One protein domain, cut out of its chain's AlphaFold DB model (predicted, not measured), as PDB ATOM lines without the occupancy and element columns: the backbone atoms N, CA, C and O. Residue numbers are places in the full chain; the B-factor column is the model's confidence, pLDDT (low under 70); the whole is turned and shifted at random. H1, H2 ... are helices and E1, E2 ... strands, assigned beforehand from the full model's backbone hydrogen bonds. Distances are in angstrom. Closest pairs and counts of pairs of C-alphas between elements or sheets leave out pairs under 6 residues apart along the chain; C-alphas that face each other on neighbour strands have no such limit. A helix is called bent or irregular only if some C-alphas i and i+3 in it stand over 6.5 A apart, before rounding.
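AT A GLANCE: This is residues 482 to 570 of the 576 residues of an uncharacterized protein of Rhizophagus irregularis (UniProt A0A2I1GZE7). Two helices, H1 and H3, cross steeply at one end of an elongated, loose model, and a two-stranded hairpin, E1 and E2, makes the other end of its long axis. Between them lie long loops and the short H2, while the short H4 packs on the later part of H3. The printed part has 89 residues, with named elements in the order H1, H2, E1, E2, H3, H4; the sheet, E1 - E2, is antiparallel and the class is mixed, helices and strands. The radius of gyration of the C-alphas is 15.8 A, and the spans are 54 by 30 by 18 A.

HOW THE PARTS SIT: H1, residues 482 to 497, touches H3, residues 551 to 562, closest at the C-alphas of Ala 490 and Leu 555, 5.1 A apart. Their lines stand at a steep tilt of 61 degrees, opposite ways. H2, residues 517 to 520, is apart from H1 and H3. E1, residues 523 to 527, and E2, residues 533 to 538, form an antiparallel hairpin at 152 degrees; N 524 and O 537, 2.8 A apart, are within hydrogen-bond range. H4, residues 567 to 570, touches residues 557 to 561 of H3 alone, closest at the C-alphas of Ala 557 and Ala 568, 5.5 A. Every O i to N i+4 pair is within hydrogen-bond range in H1 and H3; H2 and H4 are too short for such a pair.

IN THESE COORDINATES: H1 begins at C-alpha 482 (-96.143, -6.794, -4.445) and is 21.6 A long. E1 measures 12.6 A, E2 14.5 A and H3 16.7 A. H4 ends at C-alpha 570 (-105.363, -26.548, -12.163).

THE WHOLE: The two C-alphas farthest apart, those of Ile 484 and Asn 530, are 55.0 A apart. The printed part has no cut. The links H1 to H2 and E2 to H3 are long. Mean pLDDT of the printed part is 77.7, with residues 531 to 535 among those under 70.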
ATOM      1  N   LEU A 482     -96.059  -5.365  -4.131       65.81
ATOM      2  CA  LEU A 482     -96.143  -6.794  -4.445       65.81
ATOM      3  C   LEU A 482     -96.702  -7.599  -3.264       65.81
ATOM      4  O   LEU A 482     -97.593  -8.421  -3.458       65.81
ATOM      5  N   PHE A 483     -96.241  -7.328  -2.043       67.38
ATOM      6  CA  PHE A 483     -96.723  -8.011  -0.842       67.38
ATOM      7  C   PHE A 483     -98.204  -7.718  -0.565       67.38
ATOM      8  O   PHE A 483     -98.977  -8.640  -0.300       67.38
ATOM      9  N   ILE A 484     -98.622  -6.453  -0.704       70.00
ATOM     10  CA  ILE A 484    -100.031  -6.051  -0.584       70.00
ATOM     11  C   ILE A 484    -100.879  -6.761  -1.636       70.00
ATOM     12  O   ILE A 484    -101.953  -7.268  -1.311       70.00
ATOM     13  N   ILE A 485    -100.409  -6.832  -2.883       70.50
ATOM     14  CA  ILE A 485    -101.152  -7.492  -3.952       70.50
ATOM     15  C   ILE A 485    -101.262  -9.002  -3.670       70.50
ATOM     16  O   ILE A 485    -102.364  -9.539  -3.748       70.50
ATOM     17  N   ILE A 486    -100.177  -9.681  -3.274       75.62
ATOM     18  CA  ILE A 486    -100.201 -11.114  -2.914       75.62
ATOM     19  C   ILE A 486    -101.222 -11.377  -1.808       75.62
ATOM     20  O   ILE A 486    -102.059 -12.265  -1.952       75.62
ATOM     21  N   ILE A 487    -101.195 -10.583  -0.734       75.12
ATOM     22  CA  ILE A 487    -102.137 -10.718   0.385       75.12
ATOM     23  C   ILE A 487    -103.573 -10.460  -0.068       75.12
ATOM     24  O   ILE A 487    -104.469 -11.220   0.293       75.12
ATOM     25  N   SER A 488    -103.799  -9.418  -0.870       77.00
ATOM     26  CA  SER A 488    -105.136  -9.038  -1.337       77.00
ATOM     27  C   SER A 488    -105.751 -10.125  -2.217       77.00
ATOM     28  O   SER A 488    -106.897 -10.514  -2.000       77.00
ATOM     29  N   PHE A 489    -104.986 -10.665  -3.173       78.94
ATOM     30  CA  PHE A 489    -105.452 -11.761  -4.024       78.94
ATOM     31  C   PHE A 489    -105.593 -13.071  -3.248       78.94
ATOM     32  O   PHE A 489    -106.593 -13.759  -3.433       78.94
ATOM     33  N   ALA A 490    -104.671 -13.397  -2.338       84.19
ATOM     34  CA  ALA A 490    -104.801 -14.577  -1.481       84.19
ATOM     35  C   ALA A 490    -106.074 -14.507  -0.629       84.19
ATOM     36  O   ALA A 490    -106.804 -15.487  -0.533       84.19
ATOM     37  N   HIS A 491    -106.383 -13.335  -0.073       81.31
ATOM     38  CA  HIS A 491    -107.601 -13.108   0.699       81.31
ATOM     39  C   HIS A 491    -108.866 -13.193  -0.169       81.31
ATOM     40  O   HIS A 491    -109.843 -13.830   0.219       81.31
ATOM     41  N   ALA A 492    -108.845 -12.606  -1.369       81.25
ATOM     42  CA  ALA A 492    -109.963 -12.685  -2.306       81.25
ATOM     43  C   ALA A 492    -110.239 -14.131  -2.753       81.25
ATOM     44  O   ALA A 492    -111.387 -14.575  -2.722       81.25
ATOM     45  N   PHE A 493    -109.199 -14.888  -3.116       81.25
ATOM     46  CA  PHE A 493    -109.340 -16.292  -3.495       81.25
ATOM     47  C   PHE A 493    -109.717 -17.178  -2.317       81.25
ATOM     48  O   PHE A 493    -110.553 -18.055  -2.492       81.25
ATOM     49  N   TYR A 494    -109.198 -16.915  -1.121       85.25
ATOM     50  CA  TYR A 494    -109.646 -17.585   0.096       85.25
ATOM     51  C   TYR A 494    -111.161 -17.424   0.291       85.25
ATOM     52  O   TYR A 494    -111.874 -18.408   0.446       85.25
ATOM     53  N   ILE A 495    -111.705 -16.209   0.176       79.56
ATOM     54  CA  ILE A 495    -113.157 -15.989   0.303       79.56
ATOM     55  C   ILE A 495    -113.941 -16.652  -0.844       79.56
ATOM     56  O   ILE A 495    -115.030 -17.186  -0.633       79.56
ATOM     57  N   LEU A 496    -113.414 -16.611  -2.068       81.62
ATOM     58  CA  LEU A 496    -114.122 -17.083  -3.260       81.62
ATOM     59  C   LEU A 496    -114.092 -18.611  -3.430       81.62
ATOM     60  O   LEU A 496    -115.049 -19.192  -3.953       81.62
ATOM     61  N   LEU A 497    -112.983 -19.242  -3.046       82.62
ATOM     62  CA  LEU A 497    -112.651 -20.645  -3.305       82.62
ATOM     63  C   LEU A 497    -112.624 -21.500  -2.032       82.62
ATOM     64  O   LEU A 497    -112.466 -22.716  -2.134       82.62
ATOM     65  N   SER A 498    -112.835 -20.908  -0.852       84.81
ATOM     66  CA  SER A 498    -113.095 -21.691   0.356       84.81
ATOM     67  C   SER A 498    -114.424 -22.452   0.241       84.81
ATOM     68  O   SER A 498    -115.398 -21.946  -0.343       84.81
ATOM     69  N   PRO A 499    -114.482 -23.687   0.765       84.12
ATOM     70  CA  PRO A 499    -115.729 -24.423   0.896       84.12
ATOM     71  C   PRO A 499    -116.657 -23.691   1.873       84.12
ATOM     72  O   PRO A 499    -116.249 -23.257   2.947       84.12
ATOM     73  N   ARG A 500    -117.923 -23.543   1.483       82.06
ATOM     74  CA  ARG A 500    -118.989 -22.940   2.302       82.06
ATOM     75  C   ARG A 500    -119.740 -23.976   3.129       82.06
ATOM     76  O   ARG A 500    -120.462 -23.625   4.057       82.06
ATOM     77  N   SER A 501    -119.630 -25.233   2.728       82.31
ATOM     78  CA  SER A 501    -120.265 -26.379   3.357       82.31
ATOM     79  C   SER A 501    -119.264 -27.168   4.193       82.31
ATOM     80  O   SER A 501    -118.083 -27.247   3.851       82.31
ATOM     81  N   ASP A 502    -119.753 -27.776   5.273       80.50
ATOM     82  CA  ASP A 502    -118.939 -28.669   6.090       80.50
ATOM     83  C   ASP A 502    -118.458 -29.861   5.254       80.50
ATOM     84  O   ASP A 502    -119.218 -30.463   4.487       80.50
ATOM     85  N   TYR A 503    -117.182 -30.209   5.415       82.88
ATOM     86  CA  TYR A 503    -116.551 -31.331   4.733       82.88
ATOM     87  C   TYR A 503    -115.575 -32.045   5.678       82.88
ATOM     88  O   TYR A 503    -115.083 -31.482   6.655       82.88
ATOM     89  N   SER A 504    -115.284 -33.307   5.375       83.12
ATOM     90  CA  SER A 504    -114.260 -34.109   6.048       83.12
ATOM     91  C   SER A 504    -113.423 -34.816   4.995       83.12
ATOM     92  O   SER A 504    -113.980 -35.357   4.046       83.12
ATOM     93  N   PHE A 505    -112.102 -34.870   5.160       83.88
ATOM     94  CA  PHE A 505    -111.246 -35.631   4.247       83.88
ATOM     95  C   PHE A 505    -111.452 -37.148   4.360       83.88
ATOM     96  O   PHE A 505    -111.142 -37.875   3.423       83.88
ATOM     97  N   ASP A 506    -111.984 -37.648   5.477       83.19
ATOM     98  CA  ASP A 506    -112.132 -39.088   5.723       83.19
ATOM     99  C   ASP A 506    -113.490 -39.645   5.302       83.19
ATOM    100  O   ASP A 506    -113.613 -40.847   5.058       83.19
ATOM    101  N   GLN A 507    -114.502 -38.786   5.198       80.62
ATOM    102  CA  GLN A 507    -115.854 -39.176   4.819       80.62
ATOM    103  C   GLN A 507    -116.264 -38.487   3.524       80.62
ATOM    104  O   GLN A 507    -116.289 -37.259   3.432       80.62
ATOM    105  N   PHE A 508    -116.624 -39.298   2.528       79.94
ATOM    106  CA  PHE A 508    -117.147 -38.786   1.271       79.94
ATOM    107  C   PHE A 508    -118.406 -37.960   1.531       79.94
ATOM    108  O   PHE A 508    -119.379 -38.449   2.105       79.94
ATOM    109  N   THR A 509    -118.373 -36.708   1.086       74.50
ATOM    110  CA  THR A 509    -119.478 -35.771   1.258       74.50
ATOM    111  C   THR A 509    -119.936 -35.319  -0.120       74.50
ATOM    112  O   THR A 509    -119.236 -34.561  -0.783       74.50
ATOM    113  N   ASN A 510    -121.106 -35.790  -0.552       70.06
ATOM    114  CA  ASN A 510    -121.735 -35.316  -1.781       70.06
ATOM    115  C   ASN A 510    -122.592 -34.093  -1.452       70.06
ATOM    116  O   ASN A 510    -123.688 -34.229  -0.904       70.06
ATOM    117  N   ASN A 511    -122.074 -32.903  -1.733       75.88
ATOM    118  CA  ASN A 511    -122.814 -31.660  -1.571       75.88
ATOM    119  C   ASN A 511    -122.714 -30.808  -2.839       75.88
ATOM    120  O   ASN A 511    -121.850 -31.018  -3.681       75.88
ATOM    121  N   ASN A 512    -123.613 -29.836  -2.982       79.00
ATOM    122  CA  ASN A 512    -123.677 -28.987  -4.179       79.00
ATOM    123  C   ASN A 512    -122.663 -27.829  -4.146       79.00
ATOM    124  O   ASN A 512    -122.797 -26.874  -4.908       79.00
ATOM    125  N   ASP A 513    -121.694 -27.860  -3.230       81.00
ATOM    126  CA  ASP A 513    -120.711 -26.796  -3.078       81.00
ATOM    127  C   ASP A 513    -119.554 -27.000  -4.065       81.00
ATOM    128  O   ASP A 513    -118.772 -27.941  -3.906       81.00
ATOM    129  N   PRO A 514    -119.389 -26.129  -5.075       77.75
ATOM    130  CA  PRO A 514    -118.346 -26.294  -6.085       77.75
ATOM    131  C   PRO A 514    -116.925 -26.173  -5.513       77.75
ATOM    132  O   PRO A 514    -115.972 -26.539  -6.191       77.75
ATOM    133  N   ASN A 515    -116.770 -25.638  -4.297       84.38
ATOM    134  CA  ASN A 515    -115.475 -25.457  -3.647       84.38
ATOM    135  C   ASN A 515    -115.109 -26.609  -2.691       84.38
ATOM    136  O   ASN A 515    -114.017 -26.606  -2.115       84.38
ATOM    137  N   ASN A 516    -116.002 -27.587  -2.497       85.19
ATOM    138  CA  ASN A 516    -115.720 -28.748  -1.657       85.19
ATOM    139  C   ASN A 516    -114.580 -29.585  -2.272       85.19
ATOM    140  O   ASN A 516    -114.676 -29.956  -3.445       85.19
ATOM    141  N   PRO A 517    -113.539 -29.949  -1.497       85.88
ATOM    142  CA  PRO A 517    -112.446 -30.801  -1.970       85.88
ATOM    143  C   PRO A 517    -112.895 -32.096  -2.659       85.88
ATOM    144  O   PRO A 517    -112.260 -32.518  -3.620       85.88
ATOM    145  N   TRP A 518    -114.008 -32.701  -2.234       85.50
ATOM    146  CA  TRP A 518    -114.558 -33.907  -2.866       85.50
ATOM    147  C   TRP A 518    -115.134 -33.679  -4.268       85.50
ATOM    148  O   TRP A 518    -115.126 -34.606  -5.072       85.50
ATOM    149  N   ASN A 519    -115.601 -32.465  -4.567       83.38
ATOM    150  CA  ASN A 519    -116.120 -32.091  -5.887       83.38
ATOM    151  C   ASN A 519    -115.009 -31.628  -6.841       83.38
ATOM    152  O   ASN A 519    -115.179 -31.676  -8.056       83.38
ATOM    153  N   ILE A 520    -113.882 -31.180  -6.282       81.06
ATOM    154  CA  ILE A 520    -112.685 -30.749  -7.015       81.06
ATOM    155  C   ILE A 520    -111.758 -31.940  -7.315       81.06
ATOM    156  O   ILE A 520    -110.989 -31.908  -8.274       81.06
ATOM    157  N   ALA A 521    -111.811 -32.992  -6.495       83.06
ATOM    158  CA  ALA A 521    -110.946 -34.153  -6.633       83.06
ATOM    159  C   ALA A 521    -111.059 -34.801  -8.030       83.06
ATOM    160  O   ALA A 521    -112.165 -34.983  -8.557       83.06
ATOM    161  N   PRO A 522    -109.928 -35.204  -8.638       79.12
ATOM    162  CA  PRO A 522    -109.937 -35.805  -9.960       79.12
ATOM    163  C   PRO A 522    -110.735 -37.111  -9.956       79.12
ATOM    164  O   PRO A 522    -110.585 -37.977  -9.086       79.12
ATOM    165  N   THR A 523    -111.592 -37.238 -10.968       79.06
ATOM    166  CA  THR A 523    -112.430 -38.415 -11.184       79.06
ATOM    167  C   THR A 523    -111.862 -39.232 -12.339       79.06
ATOM    168  O   THR A 523    -111.695 -38.734 -13.450       79.06
ATOM    169  N   TYR A 524    -111.573 -40.501 -12.079       77.94
ATOM    170  CA  TYR A 524    -111.021 -41.441 -13.043       77.94
ATOM    171  C   TYR A 524    -112.114 -42.386 -13.540       77.94
ATOM    172  O   TYR A 524    -112.769 -43.058 -12.746       77.94
ATOM    173  N   SER A 525    -112.287 -42.474 -14.856       75.75
ATOM    174  CA  SER A 525    -113.132 -43.491 -15.485       75.75
ATOM    175  C   SER A 525    -112.325 -44.763 -15.735       75.75
ATOM    176  O   SER A 525    -111.283 -44.711 -16.396       75.75
ATOM    177  N   GLN A 526    -112.812 -45.913 -15.280       73.94
ATOM    178  CA  GLN A 526    -112.250 -47.195 -15.696       73.94
ATOM    179  C   GLN A 526    -112.685 -47.491 -17.134       73.94
ATOM    180  O   GLN A 526    -113.870 -47.689 -17.397       73.94
ATOM    181  N   VAL A 527    -111.726 -47.519 -18.062       73.25
ATOM    182  CA  VAL A 527    -111.964 -47.881 -19.466       73.25
ATOM    183  C   VAL A 527    -111.551 -49.331 -19.671       73.25
ATOM    184  O   VAL A 527    -110.387 -49.684 -19.480       73.25
ATOM    185  N   PHE A 528    -112.501 -50.181 -20.045       74.06
ATOM    186  CA  PHE A 528    -112.234 -51.583 -20.349       74.06
ATOM    187  C   PHE A 528    -111.746 -51.754 -21.799       74.06
ATOM    188  O   PHE A 528    -111.991 -50.913 -22.662       74.06
ATOM    189  N   ASN A 529    -111.060 -52.866 -22.098       68.38
ATOM    190  CA  ASN A 529    -110.468 -53.138 -23.426       68.38
ATOM    191  C   ASN A 529    -111.491 -53.184 -24.584       68.38
ATOM    192  O   ASN A 529    -111.117 -53.102 -25.749       68.38
ATOM    193  N   ASN A 530    -112.774 -53.337 -24.268       70.69
ATOM    194  CA  ASN A 530    -113.924 -53.289 -25.175       70.69
ATOM    195  C   ASN A 530    -114.477 -51.860 -25.391       70.69
ATOM    196  O   ASN A 530    -115.465 -51.700 -26.104       70.69
ATOM    197  N   GLY A 531    -113.861 -50.835 -24.792       66.88
ATOM    198  CA  GLY A 531    -114.242 -49.427 -24.920       66.88
ATOM    199  C   GLY A 531    -115.401 -48.982 -24.022       66.88
ATOM    200  O   GLY A 531    -115.816 -47.830 -24.125       66.88
ATOM    201  N   THR A 532    -115.930 -49.847 -23.150       64.44
ATOM    202  CA  THR A 532    -116.992 -49.471 -22.204       64.44
ATOM    203  C   THR A 532    -116.410 -48.800 -20.955       64.44
ATOM    204  O   THR A 532    -115.339 -49.176 -20.474       64.44
ATOM    205  N   MET A 533    -117.110 -47.778 -20.449       69.00
ATOM    206  CA  MET A 533    -116.824 -47.104 -19.178       69.00
ATOM    207  C   MET A 533    -117.907 -47.494 -18.169       69.00
ATOM    208  O   MET A 533    -119.042 -47.048 -18.322       69.00
ATOM    209  N   ASP A 534    -117.572 -48.298 -17.154       58.53
ATOM    210  CA  ASP A 534    -118.576 -48.823 -16.205       58.53
ATOM    211  C   ASP A 534    -118.433 -48.286 -14.766       58.53
ATOM    212  O   ASP A 534    -119.359 -48.428 -13.969       58.53
ATOM    213  N   SER A 535    -117.308 -47.659 -14.398       61.41
ATOM    214  CA  SER A 535    -117.088 -47.162 -13.031       61.41
ATOM    215  C   SER A 535    -116.270 -45.869 -12.983       61.41
ATOM    216  O   SER A 535    -115.312 -45.678 -13.739       61.41
ATOM    217  N   PHE A 536    -116.659 -44.981 -12.064       70.94
ATOM    218  CA  PHE A 536    -115.956 -43.740 -11.747       70.94
ATOM    219  C   PHE A 536    -115.332 -43.860 -10.353       70.94
ATOM    220  O   PHE A 536    -116.035 -44.137  -9.379       70.94
ATOM    221  N   PHE A 537    -114.021 -43.652 -10.255       77.88
ATOM    222  CA  PHE A 537    -113.286 -43.586  -8.994       77.88
ATOM    223  C   PHE A 537    -112.892 -42.137  -8.716       77.88
ATOM    224  O   PHE A 537    -112.300 -41.487  -9.572       77.88
ATOM    225  N   ILE A 538    -113.193 -41.636  -7.520       78.12
ATOM    226  CA  ILE A 538    -112.790 -40.294  -7.083       78.12
ATOM    227  C   ILE A 538    -111.540 -40.436  -6.215       78.12
ATOM    228  O   ILE A 538    -111.510 -41.269  -5.303       78.12
ATOM    229  N   GLN A 539    -110.498 -39.651  -6.496       81.88
ATOM    230  CA  GLN A 539    -109.318 -39.609  -5.632       81.88
ATOM    231  C   GLN A 539    -109.689 -39.044  -4.256       81.88
ATOM    232  O   GLN A 539    -110.411 -38.055  -4.168       81.88
ATOM    233  N   LYS A 540    -109.181 -39.643  -3.170       84.69
ATOM    234  CA  LYS A 540    -109.355 -39.069  -1.827       84.69
ATOM    235  C   LYS A 540    -108.685 -37.680  -1.793       84.69
ATOM    236  O   LYS A 540    -107.484 -37.626  -2.064       84.69
ATOM    237  N   PRO A 541    -109.417 -36.599  -1.470       84.69
ATOM    238  CA  PRO A 541    -108.845 -35.267  -1.390       84.69
ATOM    239  C   PRO A 541    -107.932 -35.133  -0.171       84.69
ATOM    240  O   PRO A 541    -108.123 -35.786   0.858       84.69
ATOM    241  N   ASP A 542    -106.961 -34.242  -0.299       83.19
ATOM    242  CA  ASP A 542    -106.028 -33.813   0.737       83.19
ATOM    243  C   ASP A 542    -106.009 -32.274   0.849       83.19
ATOM    244  O   ASP A 542    -106.722 -31.569   0.128       83.19
ATOM    245  N   GLU A 543    -105.179 -31.736   1.745       78.50
ATOM    246  CA  GLU A 543    -105.024 -30.284   1.939       78.50
ATOM    247  C   GLU A 543    -104.542 -29.552   0.672       78.50
ATOM    248  O   GLU A 543    -104.808 -28.362   0.504       78.50
ATOM    249  N   ASN A 544    -103.882 -30.256  -0.254       80.56
ATOM    250  CA  ASN A 544    -103.396 -29.688  -1.513       80.56
ATOM    251  C   ASN A 544    -104.465 -29.684  -2.614       80.56
ATOM    252  O   ASN A 544    -104.329 -28.956  -3.596       80.56
ATOM    253  N   THR A 545    -105.530 -30.475  -2.464       81.50
ATOM    254  CA  THR A 545    -106.599 -30.596  -3.465       81.50
ATOM    255  C   THR A 545    -107.360 -29.278  -3.633       81.50
ATOM    256  O   THR A 545    -107.665 -28.886  -4.760       81.50
ATOM    257  N   ASN A 546    -107.600 -28.558  -2.531       85.38
ATOM    258  CA  ASN A 546    -108.034 -27.160  -2.541       85.38
ATOM    259  C   ASN A 546    -107.166 -26.345  -1.570       85.38
ATOM    260  O   ASN A 546    -107.457 -26.254  -0.379       85.38
ATOM    261  N   MET A 547    -106.122 -25.697  -2.092       84.56
ATOM    262  CA  MET A 547    -105.217 -24.869  -1.283       84.56
ATOM    263  C   MET A 547    -105.863 -23.587  -0.727       84.56
ATOM    264  O   MET A 547    -105.242 -22.905   0.083       84.56
ATOM    265  N   PHE A 548    -107.096 -23.240  -1.108       87.19
ATOM    266  CA  PHE A 548    -107.790 -22.033  -0.632       87.19
ATOM    267  C   PHE A 548    -108.714 -22.286   0.567       87.19
ATOM    268  O   PHE A 548    -109.485 -21.408   0.948       87.19
ATOM    269  N   ILE A 549    -108.630 -23.474   1.173       84.50
ATOM    270  CA  ILE A 549    -109.326 -23.826   2.419       84.50
ATOM    271  C   ILE A 549    -108.848 -22.981   3.602       84.50
ATOM    272  O   ILE A 549    -109.665 -22.569   4.422       84.50
ATOM    273  N   ASP A 550    -107.535 -22.760   3.714       83.50
ATOM    274  CA  ASP A 550    -106.918 -21.952   4.763       83.50
ATOM    275  C   ASP A 550    -106.214 -20.739   4.151       83.50
ATOM    276  O   ASP A 550    -105.690 -20.770   3.035       83.50
ATOM    277  N   PHE A 551    -106.172 -19.643   4.900       81.00
ATOM    278  CA  PHE A 551    -105.533 -18.419   4.438       81.00
ATOM    279  C   PHE A 551    -104.015 -18.598   4.265       81.00
ATOM    280  O   PHE A 551    -103.416 -18.011   3.362       81.00
ATOM    281  N   ARG A 552    -103.375 -19.444   5.087       79.56
ATOM    282  CA  ARG A 552    -101.929 -19.716   4.977       79.56
ATOM    283  C   ARG A 552    -101.600 -20.471   3.694       79.56
ATOM    284  O   ARG A 552    -100.644 -20.118   3.005       79.56
ATOM    285  N   THR A 553    -102.401 -21.480   3.360       82.81
ATOM    286  CA  THR A 553    -102.246 -22.255   2.125       82.81
ATOM    287  C   THR A 553    -102.644 -21.431   0.897       82.81
ATOM    288  O   THR A 553    -101.988 -21.545  -0.133       82.81
ATOM    289  N   ALA A 554    -103.609 -20.509   1.019       84.75
ATOM    290  CA  ALA A 554    -103.964 -19.561  -0.040       84.75
ATOM    291  C   ALA A 554    -102.816 -18.586  -0.363       84.75
ATOM    292  O   ALA A 554    -102.540 -18.307  -1.530       84.75
ATOM    293  N   LEU A 555    -102.104 -18.092   0.658       80.75
ATOM    294  CA  LEU A 555    -100.896 -17.279   0.469       80.75
ATOM    295  C   LEU A 555     -99.793 -18.059  -0.254       80.75
ATOM    296  O   LEU A 555     -99.163 -17.522  -1.167       80.75
ATOM    297  N   LEU A 556     -99.585 -19.325   0.120       80.75
ATOM    298  CA  LEU A 556     -98.621 -20.205  -0.541       80.75
ATOM    299  C   LEU A 556     -99.008 -20.475  -2.003       80.75
ATOM    300  O   LEU A 556     -98.156 -20.380  -2.883       80.75
ATOM    301  N   ALA A 557    -100.287 -20.741  -2.273       82.50
ATOM    302  CA  ALA A 557    -100.815 -20.917  -3.623       82.50
ATOM    303  C   ALA A 557    -100.560 -19.682  -4.500       82.50
ATOM    304  O   ALA A 557    -100.087 -19.812  -5.629       82.50
ATOM    305  N   MET A 558    -100.798 -18.479  -3.965       85.00
ATOM    306  CA  MET A 558    -100.532 -17.231  -4.687       85.00
ATOM    307  C   MET A 558     -99.046 -16.983  -4.932       85.00
ATOM    308  O   MET A 558     -98.672 -16.490  -5.996       85.00
ATOM    309  N   TYR A 559     -98.193 -17.337  -3.975       78.75
ATOM    310  CA  TYR A 559     -96.748 -17.275  -4.154       78.75
ATOM    311  C   TYR A 559     -96.267 -18.250  -5.242       78.75
ATOM    312  O   TYR A 559     -95.570 -17.834  -6.167       78.75
ATOM    313  N   ASN A 560     -96.695 -19.515  -5.189       72.38
ATOM    314  CA  ASN A 560     -96.343 -20.533  -6.184       72.38
ATOM    315  C   ASN A 560     -96.790 -20.107  -7.590       72.38
ATOM    316  O   ASN A 560     -95.998 -20.162  -8.537       72.38
ATOM    317  N   PHE A 561     -98.003 -19.558  -7.695       74.25
ATOM    318  CA  PHE A 561     -98.540 -19.006  -8.934       74.25
ATOM    319  C   PHE A 561     -97.640 -17.914  -9.532       74.25
ATOM    320  O   PHE A 561     -97.363 -17.922 -10.731       74.25
ATOM    321  N   LEU A 562     -97.109 -17.012  -8.702       63.44
ATOM    322  CA  LEU A 562     -96.171 -15.971  -9.141       63.44
ATOM    323  C   LEU A 562     -94.815 -16.511  -9.590       63.44
ATOM    324  O   LEU A 562     -94.182 -15.926 -10.469       63.44
ATOM    325  N   THR A 563     -94.373 -17.622  -9.010       67.00
ATOM    326  CA  THR A 563     -93.137 -18.302  -9.422       67.00
ATOM    327  C   THR A 563     -93.310 -19.181 -10.667       67.00
ATOM    328  O   THR A 563     -92.335 -19.763 -11.138       67.00
ATOM    329  N   GLY A 564     -94.522 -19.230 -11.235       59.69
ATOM    330  CA  GLY A 564     -94.840 -19.948 -12.472       59.69
ATOM    331  C   GLY A 564     -95.493 -21.317 -12.273       59.69
ATOM    332  O   GLY A 564     -95.707 -22.021 -13.257       59.69
ATOM    333  N   ASP A 565     -95.830 -21.699 -11.039       72.25
ATOM    334  CA  ASP A 565     -96.527 -22.949 -10.732       72.25
ATOM    335  C   ASP A 565     -98.033 -22.707 -10.541       72.25
ATOM    336  O   ASP A 565     -98.484 -22.193  -9.517       72.25
ATOM    337  N   SER A 566     -98.829 -23.085 -11.544       73.81
ATOM    338  CA  SER A 566    -100.289 -22.951 -11.533       73.81
ATOM    339  C   SER A 566    -101.031 -24.188 -11.012       73.81
ATOM    340  O   SER A 566    -102.250 -24.267 -11.179       73.81
ATOM    341  N   SER A 567    -100.337 -25.158 -10.408       74.50
ATOM    342  CA  SER A 567    -100.944 -26.386  -9.862       74.50
ATOM    343  C   SER A 567    -102.058 -26.100  -8.851       74.50
ATOM    344  O   SER A 567    -103.091 -26.762  -8.841       74.50
ATOM    345  N   ALA A 568    -101.912 -25.029  -8.071       73.75
ATOM    346  CA  ALA A 568    -102.919 -24.603  -7.107       73.75
ATOM    347  C   ALA A 568    -104.227 -24.090  -7.738       73.75
ATOM    348  O   ALA A 568    -105.167 -23.839  -7.002       73.75
ATOM    349  N   LEU A 569    -104.300 -23.903  -9.062       70.88
ATOM    350  CA  LEU A 569    -105.499 -23.481  -9.806       70.88
ATOM    351  C   LEU A 569    -105.902 -24.491 -10.896       70.88
ATOM    352  O   LEU A 569    -106.909 -24.285 -11.578       70.88
ATOM    353  N   SER A 570    -105.138 -25.575 -11.085       69.38
ATOM    354  CA  SER A 570    -105.363 -26.548 -12.163       69.38
ATOM    355  C   SER A 570    -106.529 -27.497 -11.908       69.38
ATOM    356  O   SER A 570    -107.044 -28.086 -12.853       69.38
TER     357      SER A 570